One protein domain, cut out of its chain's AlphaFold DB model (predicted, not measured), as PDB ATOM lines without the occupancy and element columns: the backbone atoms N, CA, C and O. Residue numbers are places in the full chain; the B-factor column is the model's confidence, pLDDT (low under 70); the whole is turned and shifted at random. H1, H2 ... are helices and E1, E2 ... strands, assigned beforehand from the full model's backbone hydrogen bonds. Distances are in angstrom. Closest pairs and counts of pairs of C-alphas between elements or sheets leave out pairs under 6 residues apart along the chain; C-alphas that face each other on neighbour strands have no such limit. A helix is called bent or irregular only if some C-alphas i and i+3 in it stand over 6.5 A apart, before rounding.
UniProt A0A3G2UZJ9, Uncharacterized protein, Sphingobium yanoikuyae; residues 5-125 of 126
ATOM      1  N   VAL A   5     241.230 255.667 308.362       88.00
ATOM      2  CA  VAL A   5     242.306 256.664 308.367       88.00
ATOM      3  C   VAL A   5     243.457 256.228 307.456       88.00
ATOM      4  O   VAL A   5     243.776 257.026 306.574       88.00
ATOM      5  N   PRO A   6     243.972 254.979 307.530       89.69
ATOM      6  CA  PRO A   6     245.046 254.539 306.636       89.69
ATOM      7  C   PRO A   6     244.662 254.679 305.161       89.69
ATOM      8  O   PRO A   6     245.422 255.203 304.352       89.69
ATOM      9  N   PHE A   7     243.427 254.294 304.819       90.62
ATOM     10  CA  PHE A   7     242.902 254.432 303.463       90.62
ATOM     11  C   PHE A   7     242.913 255.889 302.985       90.62
ATOM     12  O   PHE A   7     243.419 256.174 301.904       90.62
ATOM     13  N   ILE A   8     242.371 256.827 303.769       90.75
ATOM     14  CA  ILE A   8     242.334 258.237 303.358       90.75
ATOM     15  C   ILE A   8     243.725 258.850 303.264       90.75
ATOM     16  O   ILE A   8     243.950 259.671 302.376       90.75
ATOM     17  N   GLU A   9     244.634 258.490 304.161       91.38
ATOM     18  CA  GLU A   9     246.009 258.982 304.126       91.38
ATOM     19  C   GLU A   9     246.702 258.545 302.839       91.38
ATOM     20  O   GLU A   9     247.209 259.400 302.114       91.38
ATOM     21  N   VAL A  10     246.603 257.260 302.481       92.31
ATOM     22  CA  VAL A  10     247.154 256.752 301.219       92.31
ATOM     23  C   VAL A  10     246.476 257.415 300.026       92.31
ATOM     24  O   VAL A  10     247.174 257.936 299.163       92.31
ATOM     25  N   VAL A  11     245.139 257.493 299.983       92.06
ATOM     26  CA  VAL A  11     244.417 258.170 298.885       92.06
ATOM     27  C   VAL A  11     244.934 259.591 298.675       92.06
ATOM     28  O   VAL A  11     245.127 259.998 297.533       92.06
ATOM     29  N   LYS A  12     245.145 260.354 299.751       90.81
ATOM     30  CA  LYS A  12     245.641 261.732 299.667       90.81
ATOM     31  C   LYS A  12     247.105 261.801 299.248       90.81
ATOM     32  O   LYS A  12     247.469 262.727 298.534       90.81
ATOM     33  N   ASP A  13     247.926 260.854 299.670       90.88
ATOM     34  CA  ASP A  13     249.337 260.809 299.292       90.88
ATOM     35  C   ASP A  13     249.513 260.589 297.782       90.88
ATOM     36  O   ASP A  13     250.259 261.311 297.123       90.88
ATOM     37  N   ILE A  14     248.739 259.663 297.207       89.94
ATOM     38  CA  ILE A  14     248.844 259.300 295.786       89.94
ATOM     39  C   ILE A  14     247.859 260.042 294.871       89.94
ATOM     40  O   ILE A  14     247.856 259.822 293.657       89.94
ATOM     41  N   ALA A  15     247.006 260.912 295.422       86.81
ATOM     42  CA  ALA A  15     246.067 261.689 294.625       86.81
ATOM     43  C   ALA A  15     246.809 262.684 293.712       86.81
ATOM     44  O   ALA A  15     247.700 263.407 294.167       86.81
ATOM     45  N   PRO A  16     246.386 262.811 292.443       81.69
ATOM     46  CA  PRO A  16     246.881 263.845 291.546       81.69
ATOM     47  C   PRO A  16     246.731 265.240 292.162       81.69
ATOM     48  O   PRO A  16     245.659 265.626 292.638       81.69
ATOM     49  N   THR A  17     247.804 266.022 292.140       74.31
ATOM     50  CA  THR A  17     247.785 267.390 292.657       74.31
ATOM     51  C   THR A  17     247.418 268.364 291.544       74.31
ATOM     52  O   THR A  17     248.098 268.410 290.520       74.31
ATOM     53  N   ASP A  18     246.375 269.171 291.754       66.56
ATOM     54  CA  ASP A  18     246.043 270.278 290.853       66.56
ATOM     55  C   ASP A  18     247.223 271.272 290.825       66.56
ATOM     56  O   ASP A  18     247.498 271.936 291.832       66.56
ATOM     57  N   ASN A  19     247.931 271.374 289.695       60.97
ATOM     58  CA  ASN A  19     248.968 272.385 289.498       60.97
ATOM     59  C   ASN A  19     248.291 273.714 289.096       60.97
ATOM     60  O   ASN A  19     247.539 273.729 288.116       60.97
ATOM     61  N   PRO A  20     248.528 274.844 289.797       57.59
ATOM     62  CA  PRO A  20     247.892 276.128 289.480       57.59
ATOM     63  C   PRO A  20     248.076 276.599 288.030       57.59
ATOM     64  O   PRO A  20     247.245 277.352 287.528       57.59
ATOM     65  N   GLY A  21     249.138 276.143 287.353       61.00
ATOM     66  CA  GLY A  21     249.378 276.419 285.934       61.00
ATOM     67  C   GLY A  21     248.381 275.747 284.979       61.00
ATOM     68  O   GLY A  21     248.058 276.324 283.944       61.00
ATOM     69  N   ASP A  22     247.849 274.576 285.339       62.22
ATOM     70  CA  ASP A  22     246.894 273.820 284.515       62.22
ATOM     71  C   ASP A  22     245.438 274.170 284.848       62.22
ATOM     72  O   ASP A  22     244.553 274.102 283.992       62.22
ATOM     73  N   THR A  23     245.173 274.603 286.086       63.16
ATOM     74  CA  THR A  23     243.831 274.992 286.545       63.16
ATOM     75  C   THR A  23     243.837 276.350 287.259       63.16
ATOM     76  O   THR A  23     243.654 276.401 288.476       63.16
ATOM     77  N   PRO A  24     243.943 277.480 286.530       62.81
ATOM     78  CA  PRO A  24     244.117 278.812 287.130       62.81
ATOM     79  C   PRO A  24     242.966 279.259 288.044       62.81
ATOM     80  O   PRO A  24     243.124 280.147 288.875       62.81
ATOM     81  N   LYS A  25     241.777 278.665 287.876       72.81
ATOM     82  CA  LYS A  25     240.564 278.981 288.649       72.81
ATOM     83  C   LYS A  25     240.351 278.062 289.855       72.81
ATOM     84  O   LYS A  25     239.347 278.201 290.553       72.81
ATOM     85  N   ARG A  26     241.243 277.094 290.085       70.00
ATOM     86  CA  ARG A  26     241.114 276.102 291.152       70.00
ATOM     87  C   ARG A  26     242.269 276.262 292.147       70.00
ATOM     88  O   ARG A  26     243.415 276.323 291.717       70.00
ATOM     89  N   PRO A  27     241.992 276.319 293.462       73.38
ATOM     90  CA  PRO A  27     243.044 276.287 294.473       73.38
ATOM     91  C   PRO A  27     243.942 275.054 294.307       73.38
ATOM     92  O   PRO A  27     243.433 273.967 294.015       73.38
ATOM     93  N   ALA A  28     245.249 275.223 294.526       70.00
ATOM     94  CA  ALA A  28     246.206 274.119 294.556       70.00
ATOM     95  C   ALA A  28     245.746 273.026 295.532       70.00
ATOM     96  O   ALA A  28     245.179 273.336 296.580       70.00
ATOM     97  N   TYR A  29     245.996 271.759 295.191       75.06
ATOM     98  CA  TYR A  29     245.684 270.587 296.028       75.06
ATOM     99  C   TYR A  29     244.204 270.394 296.398       75.06
ATOM    100  O   TYR A  29     243.884 269.475 297.153       75.06
ATOM    101  N   LYS A  30     243.279 271.194 295.847       82.62
ATOM    102  CA  LYS A  30     241.851 271.108 296.177       82.62
ATOM    103  C   LYS A  30     241.308 269.698 295.972       82.62
ATOM    104  O   LYS A  30     240.503 269.245 296.783       82.62
ATOM    105  N   TYR A  31     241.733 269.013 294.913       84.12
ATOM    106  CA  TYR A  31     241.322 267.638 294.687       84.12
ATOM    107  C   TYR A  31     241.791 266.688 295.796       84.12
ATOM    108  O   TYR A  31     240.960 266.064 296.454       84.12
ATOM    109  N   ARG A  32     243.098 266.634 296.065       85.50
ATOM    110  CA  ARG A  32     243.682 265.831 297.148       85.50
ATOM    111  C   ARG A  32     242.980 266.072 298.485       85.50
ATOM    112  O   ARG A  32     242.578 265.141 299.179       85.50
ATOM    113  N   ASP A  33     242.775 267.332 298.837       86.19
ATOM    114  CA  ASP A  33     242.288 267.686 300.168       86.19
ATOM    115  C   ASP A  33     240.765 267.482 300.316       86.19
ATOM    116  O   ASP A  33     240.244 267.472 301.431       86.19
ATOM    117  N   SER A  34     240.049 267.239 299.210       86.88
ATOM    118  CA  SER A  34     238.594 267.029 299.188       86.88
ATOM    119  C   SER A  34     238.122 265.662 299.701       86.88
ATOM    120  O   SER A  34     236.915 265.459 299.870       86.88
ATOM    121  N   PHE A  35     239.037 264.722 299.946       88.38
ATOM    122  CA  PHE A  35     238.700 263.396 300.461       88.38
ATOM    123  C   PHE A  35     238.334 263.432 301.950       88.38
ATOM    124  O   PHE A  35     239.094 263.931 302.788       88.38
ATOM    125  N   ILE A  36     237.168 262.865 302.276       88.06
ATOM    126  CA  ILE A  36     236.576 262.849 303.619       88.06
ATOM    127  C   ILE A  36     236.044 261.459 303.995       88.06
ATOM    128  O   ILE A  36     235.566 260.719 303.134       88.06
ATOM    129  N   ILE A  37     236.082 261.132 305.295       85.81
ATOM    130  CA  ILE A  37     235.338 260.012 305.899       85.81
ATOM    131  C   ILE A  37     234.090 260.578 306.569       85.81
ATOM    132  O   ILE A  37     234.167 261.518 307.361       85.81
ATOM    133  N   SER A  38     232.936 259.982 306.294       81.19
ATOM    134  CA  SER A  38     231.669 260.378 306.892       81.19
ATOM    135  C   SER A  38     230.757 259.174 307.115       81.19
ATOM    136  O   SER A  38     230.632 258.286 306.275       81.19
ATOM    137  N   THR A  39     230.063 259.169 308.252       74.25
ATOM    138  CA  THR A  39     228.886 258.312 308.492       74.25
ATOM    139  C   THR A  39     227.604 258.933 307.930       74.25
ATOM    140  O   THR A  39     226.577 258.265 307.788       74.25
ATOM    141  N   LYS A  40     227.644 260.235 307.623       75.25
ATOM    142  CA  LYS A  40     226.541 260.986 307.029       75.25
ATOM    143  C   LYS A  40     226.600 260.873 305.515       75.25
ATOM    144  O   LYS A  40     227.637 261.112 304.900       75.25
ATOM    145  N   LEU A  41     225.445 260.574 304.945       70.38
ATOM    146  CA  LEU A  41     225.210 260.590 303.511       70.38
ATOM    147  C   LEU A  41     225.157 262.027 303.004       70.38
ATOM    148  O   LEU A  41     224.585 262.896 303.665       70.38
ATOM    149  N   ASN A  42     225.617 262.257 301.781       74.50
ATOM    150  CA  ASN A  42     225.224 263.454 301.043       74.50
ATOM    151  C   ASN A  42     223.764 263.340 300.542       74.50
ATOM    152  O   ASN A  42     223.125 262.286 300.637       74.50
ATOM    153  N   ALA A  43     223.199 264.432 300.019       78.75
ATOM    154  CA  ALA A  43     221.796 264.473 299.590       78.75
ATOM    155  C   ALA A  43     221.461 263.407 298.522       78.75
ATOM    156  O   ALA A  43     220.408 262.765 298.584       78.75
ATOM    157  N   ASN A  44     222.386 263.157 297.589       74.38
ATOM    158  CA  ASN A  44     222.224 262.148 296.541       74.38
ATOM    159  C   ASN A  44     222.230 260.721 297.106       74.38
ATOM    160  O   ASN A  44     221.346 259.927 296.778       74.38
ATOM    161  N   GLN A  45     223.169 260.412 298.000       74.75
ATOM    162  CA  GLN A  45     223.244 259.133 298.709       74.75
ATOM    163  C   GLN A  45     222.016 258.920 299.602       74.75
ATOM    164  O   GLN A  45     221.458 257.829 299.637       74.75
ATOM    165  N   THR A  46     221.523 259.973 300.257       77.81
ATOM    166  CA  THR A  46     220.296 259.927 301.069       77.81
ATOM    167  C   THR A  46     219.086 259.536 300.230       77.81
ATOM    168  O   THR A  46     218.300 258.677 300.634       77.81
ATOM    169  N   ARG A  47     218.943 260.128 299.038       78.31
ATOM    170  CA  ARG A  47     217.853 259.810 298.109       78.31
ATOM    171  C   ARG A  47     217.900 258.353 297.643       78.31
ATOM    172  O   ARG A  47     216.854 257.715 297.594       78.31
ATOM    173  N   LEU A  48     219.088 257.833 297.332       71.44
ATOM    174  CA  LEU A  48     219.275 256.426 296.960       71.44
ATOM    175  C   LEU A  48     218.974 255.491 298.141       71.44
ATOM    176  O   LEU A  48     218.252 254.508 297.988       71.44
ATOM    177  N   ARG A  49     219.450 255.844 299.338       71.06
ATOM    178  CA  ARG A  49     219.322 255.027 300.550       71.06
ATOM    179  C   ARG A  49     217.891 254.936 301.080       71.06
ATOM    180  O   ARG A  49     217.543 253.909 301.640       71.06
ATOM    181  N   ARG A  50     217.024 255.937 300.869       69.12
ATOM    182  CA  ARG A  50     215.598 255.865 301.273       69.12
ATOM    183  C   ARG A  50     214.839 254.676 300.670       69.12
ATOM    184  O   ARG A  50     213.804 254.303 301.204       69.12
ATOM    185  N   ARG A  51     215.336 254.088 299.578       67.19
ATOM    186  CA  ARG A  51     214.725 252.918 298.930       67.19
ATOM    187  C   ARG A  51     215.186 251.578 299.514       67.19
ATOM    188  O   ARG A  51     214.561 250.566 299.229       67.19
ATOM    189  N   ALA A  52     216.244 251.566 300.327       61.75
ATOM    190  CA  ALA A  52     216.834 250.364 300.905       61.75
ATOM    191  C   ALA A  52     216.822 250.470 302.441       61.75
ATOM    192  O   ALA A  52     217.608 251.214 303.029       61.75
ATOM    193  N   GLY A  53     215.903 249.756 303.103       57.56
ATOM    194  CA  GLY A  53     215.911 249.612 304.568       57.56
ATOM    195  C   GLY A  53     217.228 248.998 305.076       57.56
ATOM    196  O   GLY A  53     217.964 248.399 304.288       57.56
ATOM    197  N   LYS A  54     217.571 249.164 306.369       62.19
ATOM    198  CA  LYS A  54     218.893 248.748 306.883       62.19
ATOM    199  C   LYS A  54     218.930 248.036 308.225       62.19
ATOM    200  O   LYS A  54     218.415 248.555 309.207       62.19
ATOM    201  N   ASN A  55     219.754 246.981 308.230       64.25
ATOM    202  CA  ASN A  55     220.304 246.278 309.395       64.25
ATOM    203  C   ASN A  55     221.849 246.399 309.490       64.25
ATOM    204  O   ASN A  55     222.473 245.608 310.184       64.25
ATOM    205  N   TYR A  56     222.493 247.326 308.764       63.25
ATOM    206  CA  TYR A  56     223.963 247.430 308.696       63.25
ATOM    207  C   TYR A  56     224.479 248.871 308.797       63.25
ATOM    208  O   TYR A  56     223.785 249.828 308.428       63.25
ATOM    209  N   ALA A  57     225.716 249.010 309.287       66.75
ATOM    210  CA  ALA A  57     226.401 250.284 309.460       66.75
ATOM    211  C   ALA A  57     227.025 250.793 308.147       66.75
ATOM    212  O   ALA A  57     227.793 250.126 307.467       66.75
ATOM    213  N   GLU A  58     226.622 252.018 307.829       71.75
ATOM    214  CA  GLU A  58     227.070 252.939 306.790       71.75
ATOM    215  C   GLU A  58     228.404 253.662 306.909       71.75
ATOM    216  O   GLU A  58     228.453 254.585 307.725       71.75
ATOM    217  N   VAL A  59     229.406 253.408 306.068       74.38
ATOM    218  CA  VAL A  59     230.591 254.274 306.040       74.38
ATOM    219  C   VAL A  59     230.954 254.705 304.632       74.38
ATOM    220  O   VAL A  59     231.069 253.880 303.734       74.38
ATOM    221  N   TYR A  60     231.171 256.008 304.459       76.81
ATOM    222  CA  TYR A  60     231.574 256.604 303.196       76.81
ATOM    223  C   TYR A  60     232.953 257.230 303.337       76.81
ATOM    224  O   TYR A  60     233.150 258.104 304.182       76.81
ATOM    225  N   ALA A  61     233.882 256.811 302.484       82.38
ATOM    226  CA  ALA A  61     235.166 257.464 302.288       82.38
ATOM    227  C   ALA A  61     235.312 257.804 300.804       82.38
ATOM    228  O   ALA A  61     235.127 256.946 299.942       82.38
ATOM    229  N   GLY A  62     235.565 259.071 300.496       84.44
ATOM    230  CA  GLY A  62     235.620 259.538 299.115       84.44
ATOM    231  C   GLY A  62     235.608 261.054 299.013       84.44
ATOM    232  O   GLY A  62     235.787 261.760 300.003       84.44
ATOM    233  N   THR A  63     235.372 261.554 297.806       86.81
ATOM    234  CA  THR A  63     235.358 262.983 297.497       86.81
ATOM    235  C   THR A  63     234.016 263.410 296.899       86.81
ATOM    236  O   THR A  63     233.373 262.652 296.172       86.81
ATOM    237  N   ASN A  64     233.585 264.637 297.212       83.19
ATOM    238  CA  ASN A  64     232.464 265.298 296.529       83.19
ATOM    239  C   ASN A  64     232.930 266.152 295.338       83.19
ATOM    240  O   ASN A  64     232.112 266.819 294.701       83.19
ATOM    241  N   ASP A  65     234.229 266.181 295.055       85.19
ATOM    242  CA  ASP A  65     234.767 266.930 293.939       85.19
ATOM    243  C   ASP A  65     234.491 266.200 292.620       85.19
ATOM    244  O   ASP A  65     234.857 265.038 292.429       85.19
ATOM    245  N   TYR A  66     233.826 266.898 291.699       80.62
ATOM    246  CA  TYR A  66     233.380 266.335 290.427       80.62
ATOM    247  C   TYR A  66     234.540 265.822 289.568       80.62
ATOM    248  O   TYR A  66     234.360 264.868 288.808       80.62
ATOM    249  N   VAL A  67     235.730 266.414 289.717       81.62
ATOM    250  CA  VAL A  67     236.920 266.029 288.954       81.62
ATOM    251  C   VAL A  67     237.390 264.630 289.339       81.62
ATOM    252  O   VAL A  67     237.970 263.936 288.509       81.62
ATOM    253  N   GLY A  68     237.067 264.152 290.545       82.88
ATOM    254  CA  GLY A  68     237.532 262.847 290.996       82.88
ATOM    255  C   GLY A  68     237.025 261.680 290.171       82.88
ATOM    256  O   GLY A  68     237.774 260.749 289.900       82.88
ATOM    257  N   LYS A  69     235.782 261.757 289.686       83.25
ATOM    258  CA  LYS A  69     235.253 260.733 288.783       83.25
ATOM    259  C   LYS A  69     235.993 260.735 287.444       83.25
ATOM    260  O   LYS A  69     236.207 259.682 286.861       83.25
ATOM    261  N   TRP A  70     236.351 261.909 286.939       85.56
ATOM    262  CA  TRP A  70     237.046 262.022 285.660       85.56
ATOM    263  C   TRP A  70     238.483 261.529 285.759       85.56
ATOM    264  O   TRP A  70     238.941 260.831 284.863       85.56
ATOM    265  N   LEU A  71     239.171 261.835 286.860       85.69
ATOM    266  CA  LEU A  71     240.532 261.363 287.083       85.69
ATOM    267  C   LEU A  71     240.578 259.853 287.316       85.69
ATOM    268  O   LEU A  71     241.375 259.189 286.670       85.69
ATOM    269  N   GLU A  72     239.697 259.286 288.145       85.25
ATOM    270  CA  GLU A  72     239.723 257.841 288.437       85.25
ATOM    271  C   GLU A  72     239.464 256.984 287.181       85.25
ATOM    272  O   GLU A  72     240.085 255.939 287.011       85.25
ATOM    273  N   PHE A  73     238.580 257.431 286.278       86.38
ATOM    274  CA  PHE A  73     238.122 256.630 285.129       86.38
ATOM    275  C   PHE A  73     238.622 257.109 283.758       86.38
ATOM    276  O   PHE A  73     238.387 256.437 282.752       86.38
ATOM    277  N   GLY A  74     239.340 258.229 283.705       85.44
ATOM    278  CA  GLY A  74     239.753 258.867 282.458       85.44
ATOM    279  C   GLY A  74     238.617 259.656 281.805       85.44
ATOM    280  O   GLY A  74     237.428 259.446 282.066       85.44
ATOM    281  N   PHE A  75     238.983 260.617 280.958       87.19
ATOM    282  CA  PHE A  75     238.022 261.484 280.279       87.19
ATOM    283  C   PHE A  75     238.596 262.115 279.010       87.19
ATOM    284  O   PHE A  75     239.805 262.174 278.790       87.19
ATOM    285  N   MET A  76     237.698 262.613 278.161       86.00
ATOM    286  CA  MET A  76     238.052 263.406 276.988       86.00
ATOM    287  C   MET A  76     237.991 264.897 277.336       86.00
ATOM    288  O   MET A  76     237.008 265.353 277.922       86.00
ATOM    289  N   HIS A  77     239.011 265.666 276.957       81.44
ATOM    290  CA  HIS A  77     239.088 267.100 277.236       81.44
ATOM    291  C   HIS A  77     239.542 267.899 276.014       81.44
ATOM    292  O   HIS A  77     240.474 267.510 275.317       81.44
ATOM    293  N   HIS A  78     238.912 269.047 275.763       75.88
ATOM    294  CA  HIS A  78     239.379 269.991 274.756       75.88
ATOM    295  C   HIS A  78     240.589 270.791 275.252       75.88
ATOM    296  O   HIS A  78     240.461 271.604 276.167       75.88
ATOM    297  N   ARG A  79     241.737 270.632 274.588       69.56
ATOM    298  CA  ARG A  79     242.931 271.463 274.782       69.56
ATOM    299  C   ARG A  79     243.244 272.185 273.473       69.56
ATOM    300  O   ARG A  79     243.561 271.546 272.477       69.56
ATOM    301  N   GLY A  80     243.102 273.513 273.463       67.75
ATOM    302  CA  GLY A  80     243.440 274.342 272.296       67.75
ATOM    303  C   GLY A  80     242.697 273.961 271.007       67.75
ATOM    304  O   GLY A  80     243.305 273.918 269.947       67.75
ATOM    305  N   GLY A  81     241.404 273.630 271.100       80.94
ATOM    306  CA  GLY A  81     240.563 273.265 269.950       80.94
ATOM    307  C   GLY A  81     240.557 271.775 269.581       80.94
ATOM    308  O   GLY A  81     239.646 271.343 268.882       80.94
ATOM    309  N   SER A  82     241.486 270.968 270.102       83.12
ATOM    310  CA  SER A  82     241.530 269.520 269.856       83.12
ATOM    311  C   SER A  82     240.995 268.718 271.043       83.12
ATOM    312  O   SER A  82     241.254 269.066 272.198       83.12
ATOM    313  N   LEU A  83     240.250 267.643 270.774       88.31
ATOM    314  CA  LEU A  83     239.796 266.701 271.799       88.31
ATOM    315  C   LEU A  83     240.937 265.731 272.130       88.31
ATOM    316  O   LEU A  83     241.389 264.975 271.276       88.31
ATOM    317  N   THR A  84     241.411 265.761 273.370       85.06
ATOM    318  CA  THR A  84     242.543 264.966 273.860       85.06
ATOM    319  C   THR A  84     242.071 263.961 274.905       85.06
ATOM    320  O   THR A  84     241.238 264.284 275.755       85.06
ATOM    321  N   TRP A  85     242.604 262.740 274.852       86.75
ATOM    322  CA  TRP A  85     242.384 261.721 275.879       86.75
ATOM    323  C   TRP A  85     243.266 261.961 277.092       86.75
ATOM    324  O   TRP A  85     244.481 262.100 276.959       86.75
ATOM    325  N   VAL A  86     242.649 261.961 278.271       84.12
ATOM    326  CA  VAL A  86     243.343 261.920 279.553       84.12
ATOM    327  C   VAL A  86     243.147 260.517 280.136       84.12
ATOM    328  O   VAL A  86     242.001 260.136 280.400       84.12
ATOM    329  N   PRO A  87     244.227 259.731 280.313       85.94
ATOM    330  CA  PRO A  87     244.120 258.378 280.841       85.94
ATOM    331  C   PRO A  87     243.658 258.374 282.308       85.94
ATOM    332  O   PRO A  87     243.890 259.353 283.024       85.94
ATOM    333  N   PRO A  88     243.027 257.277 282.768       87.31
ATOM    334  CA  PRO A  88     242.653 257.109 284.167       87.31
ATOM    335  C   PRO A  88     243.872 257.147 285.093       87.31
ATOM    336  O   PRO A  88     244.943 256.633 284.771       87.31
ATOM    337  N   GLN A  89     243.667 257.712 286.275       87.62
ATOM    338  CA  GLN A  89     244.602 257.789 287.390       87.62
ATOM    339  C   GLN A  89     243.928 257.122 288.602       87.62
ATOM    340  O   GLN A  89     243.347 257.827 289.431       87.62
ATOM    341  N   PRO A  90     243.935 255.775 288.679       87.19
ATOM    342  CA  PRO A  90     243.081 254.992 289.579       87.19
ATOM    343  C   PRO A  90     243.614 254.946 291.025       87.19
ATOM    344  O   PRO A  90     243.944 253.896 291.571       87.19
ATOM    345  N   HIS A  91     243.764 256.104 291.650       88.25
ATOM    346  CA  HIS A  91     244.386 256.258 292.961       88.25
ATOM    347  C   HIS A  91     243.479 255.773 294.101       88.25
ATOM    348  O   HIS A  91     243.975 255.243 295.092       88.25
ATOM    349  N   VAL A  92     242.151 255.876 293.970       89.50
ATOM    350  CA  VAL A  92     241.232 255.410 295.023       89.50
ATOM    351  C   VAL A  92     241.243 253.886 295.118       89.50
ATOM    352  O   VAL A  92     241.342 253.324 296.209       89.50
ATOM    353  N   SER A  93     241.165 253.207 293.974       88.25
ATOM    354  CA  SER A  93     241.219 251.742 293.920       88.25
ATOM    355  C   SER A  93     242.583 251.185 294.339       88.25
ATOM    356  O   SER A  93     242.634 250.203 295.082       88.25
ATOM    357  N   VAL A  94     243.685 251.833 293.944       91.62
ATOM    358  CA  VAL A  94     245.035 251.468 294.403       91.62
ATOM    359  C   VAL A  94     245.160 251.618 295.917       91.62
ATOM    360  O   VAL A  94     245.602 250.677 296.574       91.62
ATOM    361  N   ALA A  95     244.717 252.741 296.486       92.31
ATOM    362  CA  ALA A  95     244.765 252.946 297.929       92.31
ATOM    363  C   ALA A  95     243.978 251.870 298.687       92.31
ATOM    364  O   ALA A  95     244.486 251.313 299.654       92.31
ATOM    365  N   TRP A  96     242.780 251.512 298.208       91.56
ATOM    366  CA  TRP A  96     241.991 250.441 298.817       91.56
ATOM    367  C   TRP A  96     242.742 249.111 298.820       91.56
ATOM    368  O   TRP A  96     242.830 248.467 299.859       91.56
ATOM    369  N   ASN A  97     243.323 248.721 297.685       93.56
ATOM    370  CA  ASN A  97     244.047 247.455 297.577       93.56
ATOM    371  C   ASN A  97     245.248 247.378 298.530       93.56
ATOM    372  O   ASN A  97     245.541 246.303 299.042       93.56
ATOM    373  N   VAL A  98     245.919 248.506 298.776       93.75
ATOM    374  CA  VAL A  98     247.061 248.575 299.697       93.75
ATOM    375  C   VAL A  98     246.607 248.523 301.155       93.75
ATOM    376  O   VAL A  98     247.215 247.819 301.953       93.75
ATOM    377  N   THR A  99     245.531 249.229 301.513       93.94
ATOM    378  CA  THR A  99     245.142 249.414 302.923       93.94
ATOM    379  C   THR A  99     244.032 248.480 303.401       93.94
ATOM    380  O   THR A  99     243.684 248.509 304.577       93.94
ATOM    381  N   ALA A 100     243.418 247.680 302.523       90.69
ATOM    382  CA  ALA A 100     242.241 246.875 302.869       90.69
ATOM    383  C   ALA A 100     242.486 245.943 304.065       90.69
ATOM    384  O   ALA A 100     241.607 245.807 304.913       90.69
ATOM    385  N   GLY A 101     243.672 245.332 304.153       91.81
ATOM    386  CA  GLY A 101     244.043 244.474 305.281       91.81
ATOM    387  C   GLY A 101     244.012 245.226 306.614       91.81
ATOM    388  O   GLY A 101     243.330 244.794 307.542       91.81
ATOM    389  N   ASP A 102     244.672 246.381 306.671       90.12
ATOM    390  CA  ASP A 102     244.763 247.213 307.876       90.12
ATOM    391  C   ASP A 102     243.391 247.749 308.296       90.12
ATOM    392  O   ASP A 102     243.006 247.672 309.462       90.12
ATOM    393  N   VAL A 103     242.604 248.215 307.320       89.12
ATOM    394  CA  VAL A 103     241.234 248.698 307.537       89.12
ATOM    395  C   VAL A 103     240.363 247.601 308.152       89.12
ATOM    396  O   VAL A 103     239.625 247.850 309.107       89.12
ATOM    397  N   LEU A 104     240.420 246.384 307.603       89.88
ATOM    398  CA  LEU A 104     239.622 245.257 308.085       89.88
ATOM    399  C   LEU A 104     240.086 244.779 309.463       89.88
ATOM    400  O   LEU A 104     239.243 244.442 310.294       89.88
ATOM    401  N   ALA A 105     241.392 244.793 309.730       90.31
ATOM    402  CA  ALA A 105     241.944 244.462 311.038       90.31
ATOM    403  C   ALA A 105     241.488 245.463 312.113       90.31
ATOM    404  O   ALA A 105     240.978 245.054 313.158       90.31
ATOM    405  N   GLU A 106     241.576 246.770 311.844       88.81
ATOM    406  CA  GLU A 106     241.076 247.798 312.764       88.81
ATOM    407  C   GLU A 106     239.561 247.699 312.981       88.81
ATOM    408  O   GLU A 106     239.076 247.881 314.101       88.81
ATOM    409  N   ALA A 107     238.797 247.400 311.928       86.75
ATOM    410  CA  ALA A 107     237.357 247.204 312.040       86.75
ATOM    411  C   ALA A 107     237.008 245.984 312.907       86.75
ATOM    412  O   ALA A 107     236.079 246.059 313.712       86.75
ATOM    413  N   ALA A 108     237.756 244.885 312.779       87.94
ATOM    414  CA  ALA A 108     237.567 243.686 313.592       87.94
ATOM    415  C   ALA A 108     237.853 243.949 315.078       87.94
ATOM    416  O   ALA A 108     237.060 243.539 315.926       87.94
ATOM    417  N   LEU A 109     238.929 244.680 315.392       89.44
ATOM    418  CA  LEU A 109     239.251 245.082 316.766       89.44
ATOM    419  C   LEU A 109     238.152 245.962 317.369       89.44
ATOM    420  O   LEU A 109     237.654 245.674 318.452       89.44
ATOM    421  N   ALA A 110     237.705 246.986 316.635       86.06
ATOM    422  CA  ALA A 110     236.635 247.865 317.101       86.06
ATOM    423  C   ALA A 110     235.313 247.112 317.340       86.06
ATOM    424  O   ALA A 110     234.571 247.442 318.266       86.06
ATOM    425  N   LEU A 111     235.016 246.102 316.517       86.06
ATOM    426  CA  LEU A 111     233.836 245.260 316.690       86.06
ATOM    427  C   LEU A 111     233.952 244.352 317.921       86.06
ATOM    428  O   LEU A 111     232.967 244.187 318.638       86.06
ATOM    429  N   ALA A 112     235.131 243.777 318.171       87.62
ATOM    430  CA  ALA A 112     235.381 242.966 319.360       87.62
ATOM    431  C   ALA A 112     235.164 243.785 320.646       87.62
ATOM    432  O   ALA A 112     234.398 243.366 321.512       87.62
ATOM    433  N   ASP A 113     235.717 245.000 320.707       88.56
ATOM    434  CA  ASP A 113     235.518 245.920 321.835       88.56
ATOM    435  C   ASP A 113     234.029 246.249 322.057       88.56
ATOM    436  O   ASP A 113     233.539 246.324 323.190       88.56
ATOM    437  N   GLU A 114     233.275 246.448 320.971       86.25
ATOM    438  CA  GLU A 114     231.843 246.731 321.049       86.25
ATOM    439  C   GLU A 114     231.036 245.520 321.544       86.25
ATOM    440  O   GLU A 114     230.102 245.695 322.339       86.25
ATOM    441  N   LEU A 115     231.413 244.304 321.134       88.44
ATOM    442  CA  LEU A 115     230.818 243.050 321.605       88.44
ATOM    443  C   LEU A 115     231.066 242.833 323.101       88.44
ATOM    444  O   LEU A 115     230.110 242.574 323.835       88.44
ATOM    445  N   ASP A 116     232.294 243.022 323.579       91.25
ATOM    446  CA  ASP A 116     232.633 242.898 325.003       91.25
ATOM    447  C   ASP A 116     231.877 243.933 325.852       91.25
ATOM    448  O   ASP A 116     231.315 243.634 326.918       91.25
ATOM    449  N   GLY A 117     231.764 245.163 325.343       89.50
ATOM    450  CA  GLY A 117     230.958 246.213 325.958       89.50
ATOM    451  C   GLY A 117     229.456 245.906 325.947       89.50
ATOM    452  O   GLY A 117     228.731 246.276 326.879       89.50
ATOM    453  N   ALA A 118     228.941 245.251 324.907       87.31
ATOM    454  CA  ALA A 118     227.553 244.798 324.847       87.31
ATOM    455  C   ALA A 118     227.288 243.668 325.853       87.31
ATOM    456  O   ALA A 118     226.320 243.755 326.610       87.31
ATOM    457  N   LEU A 119     228.180 242.679 325.937       87.31
ATOM    458  CA  LEU A 119     228.092 241.578 326.896       87.31
ATOM    459  C   LEU A 119     228.076 242.099 328.336       87.31
ATOM    460  O   LEU A 119     227.185 241.755 329.110       87.31
ATOM    461  N   THR A 120     228.980 243.023 328.671       88.94
ATOM    462  CA  THR A 120     229.029 243.662 329.997       88.94
ATOM    463  C   THR A 120     227.714 244.370 330.347       88.94
ATOM    464  O   THR A 120     227.263 244.336 331.493       88.94
ATOM    465  N   ARG A 121     227.065 245.013 329.367       86.31
ATOM    466  CA  ARG A 121     225.769 245.687 329.560       86.31
ATOM    467  C   ARG A 121     224.623 244.705 329.779       86.31
ATOM    468  O   ARG A 121     223.719 245.024 330.548       86.31
ATOM    469  N   VAL A 122     224.649 243.550 329.117       86.25
ATOM    470  CA  VAL A 122     223.661 242.482 329.323       86.25
ATOM    471  C   VAL A 122     223.825 241.884 330.716       86.25
ATOM    472  O   VAL A 122     222.856 241.866 331.465       86.25
ATOM    473  N   VAL A 123     225.052 241.513 331.093       81.75
ATOM    474  CA  VAL A 123     225.361 240.924 332.408       81.75
ATOM    475  C   VAL A 123     225.002 241.864 333.562       81.75
ATOM    476  O   VAL A 123     224.547 241.411 334.597       81.75
ATOM    477  N   ARG A 124     225.155 243.186 333.398       79.06
ATOM    478  CA  ARG A 124     224.726 244.171 334.413       79.06
ATOM    479  C   ARG A 124     223.207 244.348 334.531       79.06
ATOM    480  O   ARG A 124     222.764 244.989 335.480       79.06
ATOM    481  N   ARG A 125     222.426 243.904 333.543       67.88
ATOM    482  CA  ARG A 125     220.954 244.016 333.525       67.88
ATOM    483  C   ARG A 125     220.245 242.753 334.017       67.88
ATOM    484  O   ARG A 125     219.063 242.845 334.335       67.88
TER     485      ARG A 125
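This is residues 5 to 125 of the 126 residues of an uncharacterized protein of Sphingobium yanoikuyae (UniProt A0A3G2UZJ9). A long helical arm, H5b, sticks out from one end of a small, loose body, its residues 107 to 123 standing free together with the last two printed residues, 124 and 125, and the hairpin of E3 and E4 makes the opposite end. Within the body, H1 packs on the short strand pair E1 and E2 and on H5a, the first arm of the bent helix H5, while the loop between E1 and E2, which holds H3, bulges to one side. The printed part has 121 residues with five named helices and four named strands, in the order H1 H2 E1 H3 E2 H4 E3 E4 H5; the two sheets, E1 - E2 and E3 - E4, are antiparallel, and the class is mixed, helices and strands. The whole is loose, with a radius of gyration of the C-alphas of 19.5 A, and spans 72 by 32 by 23 A.

H1, residues 5 to 14, touches H2, residues 30 to 33, closest at the C-alphas of Lys 12 and Arg 32, 5.2 A apart. The closest C-alphas of H1 and E1, residues 35 to 38, are those of Ile 8 and Phe 35, 6.9 A apart. E1 and E2, residues 60 to 63, are antiparallel at 154 degrees, with N 36 and O 62 at 2.9 A and N 60 and O 38 at 3.0 A, within hydrogen-bond range. H3, residues 43 to 49, touches no helix. H4, residues 67 to 73, is close to H2 but not clearly touching, with the closest C-alphas, those of Tyr 31 and Gly 68, 7.1 A apart. E3, residues 75 to 79, and E4, residues 82 to 86, form an antiparallel hairpin at 141 degrees, with N 77 and O 84 at 2.9 A. H5, residues 91 to 123, was assigned as one helix by its hydrogen bonds but is bent, C-alphas 98 and 101 being 7.6 A apart; its arms H5a, residues 91 to 98, and H5b, residues 101 to 123, stand at a steep tilt of 67 degrees, only just short of about perpendicular. H1 touches H5a at a steep tilt of 50 degrees, opposite ways, closest at the C-alphas of Val 11 and Ala 95, 5.3 A apart. Every O i to N i+4 pair is within hydrogen-bond range in H1, H3, H4, H5a and H5b; H2 is too short for such a pair.

H1 begins at C-alpha 5, (242.306, 256.664, 308.367), and is 14.4 A long. E3 and E4 measure 12.4 A and 12.5 A. H5b is 33.1 A long and ends at C-alpha 123, (225.361, 240.924, 332.408).

The C-alphas of Gly 81 and Arg 125, the two farthest apart, are 72.7 A apart. The printed part has no cut. The link H1 to H2 is long, with 15 residues. The pLDDT is under 70 at residues 18 to 24, 50 to 57, 79 to 80 and 125.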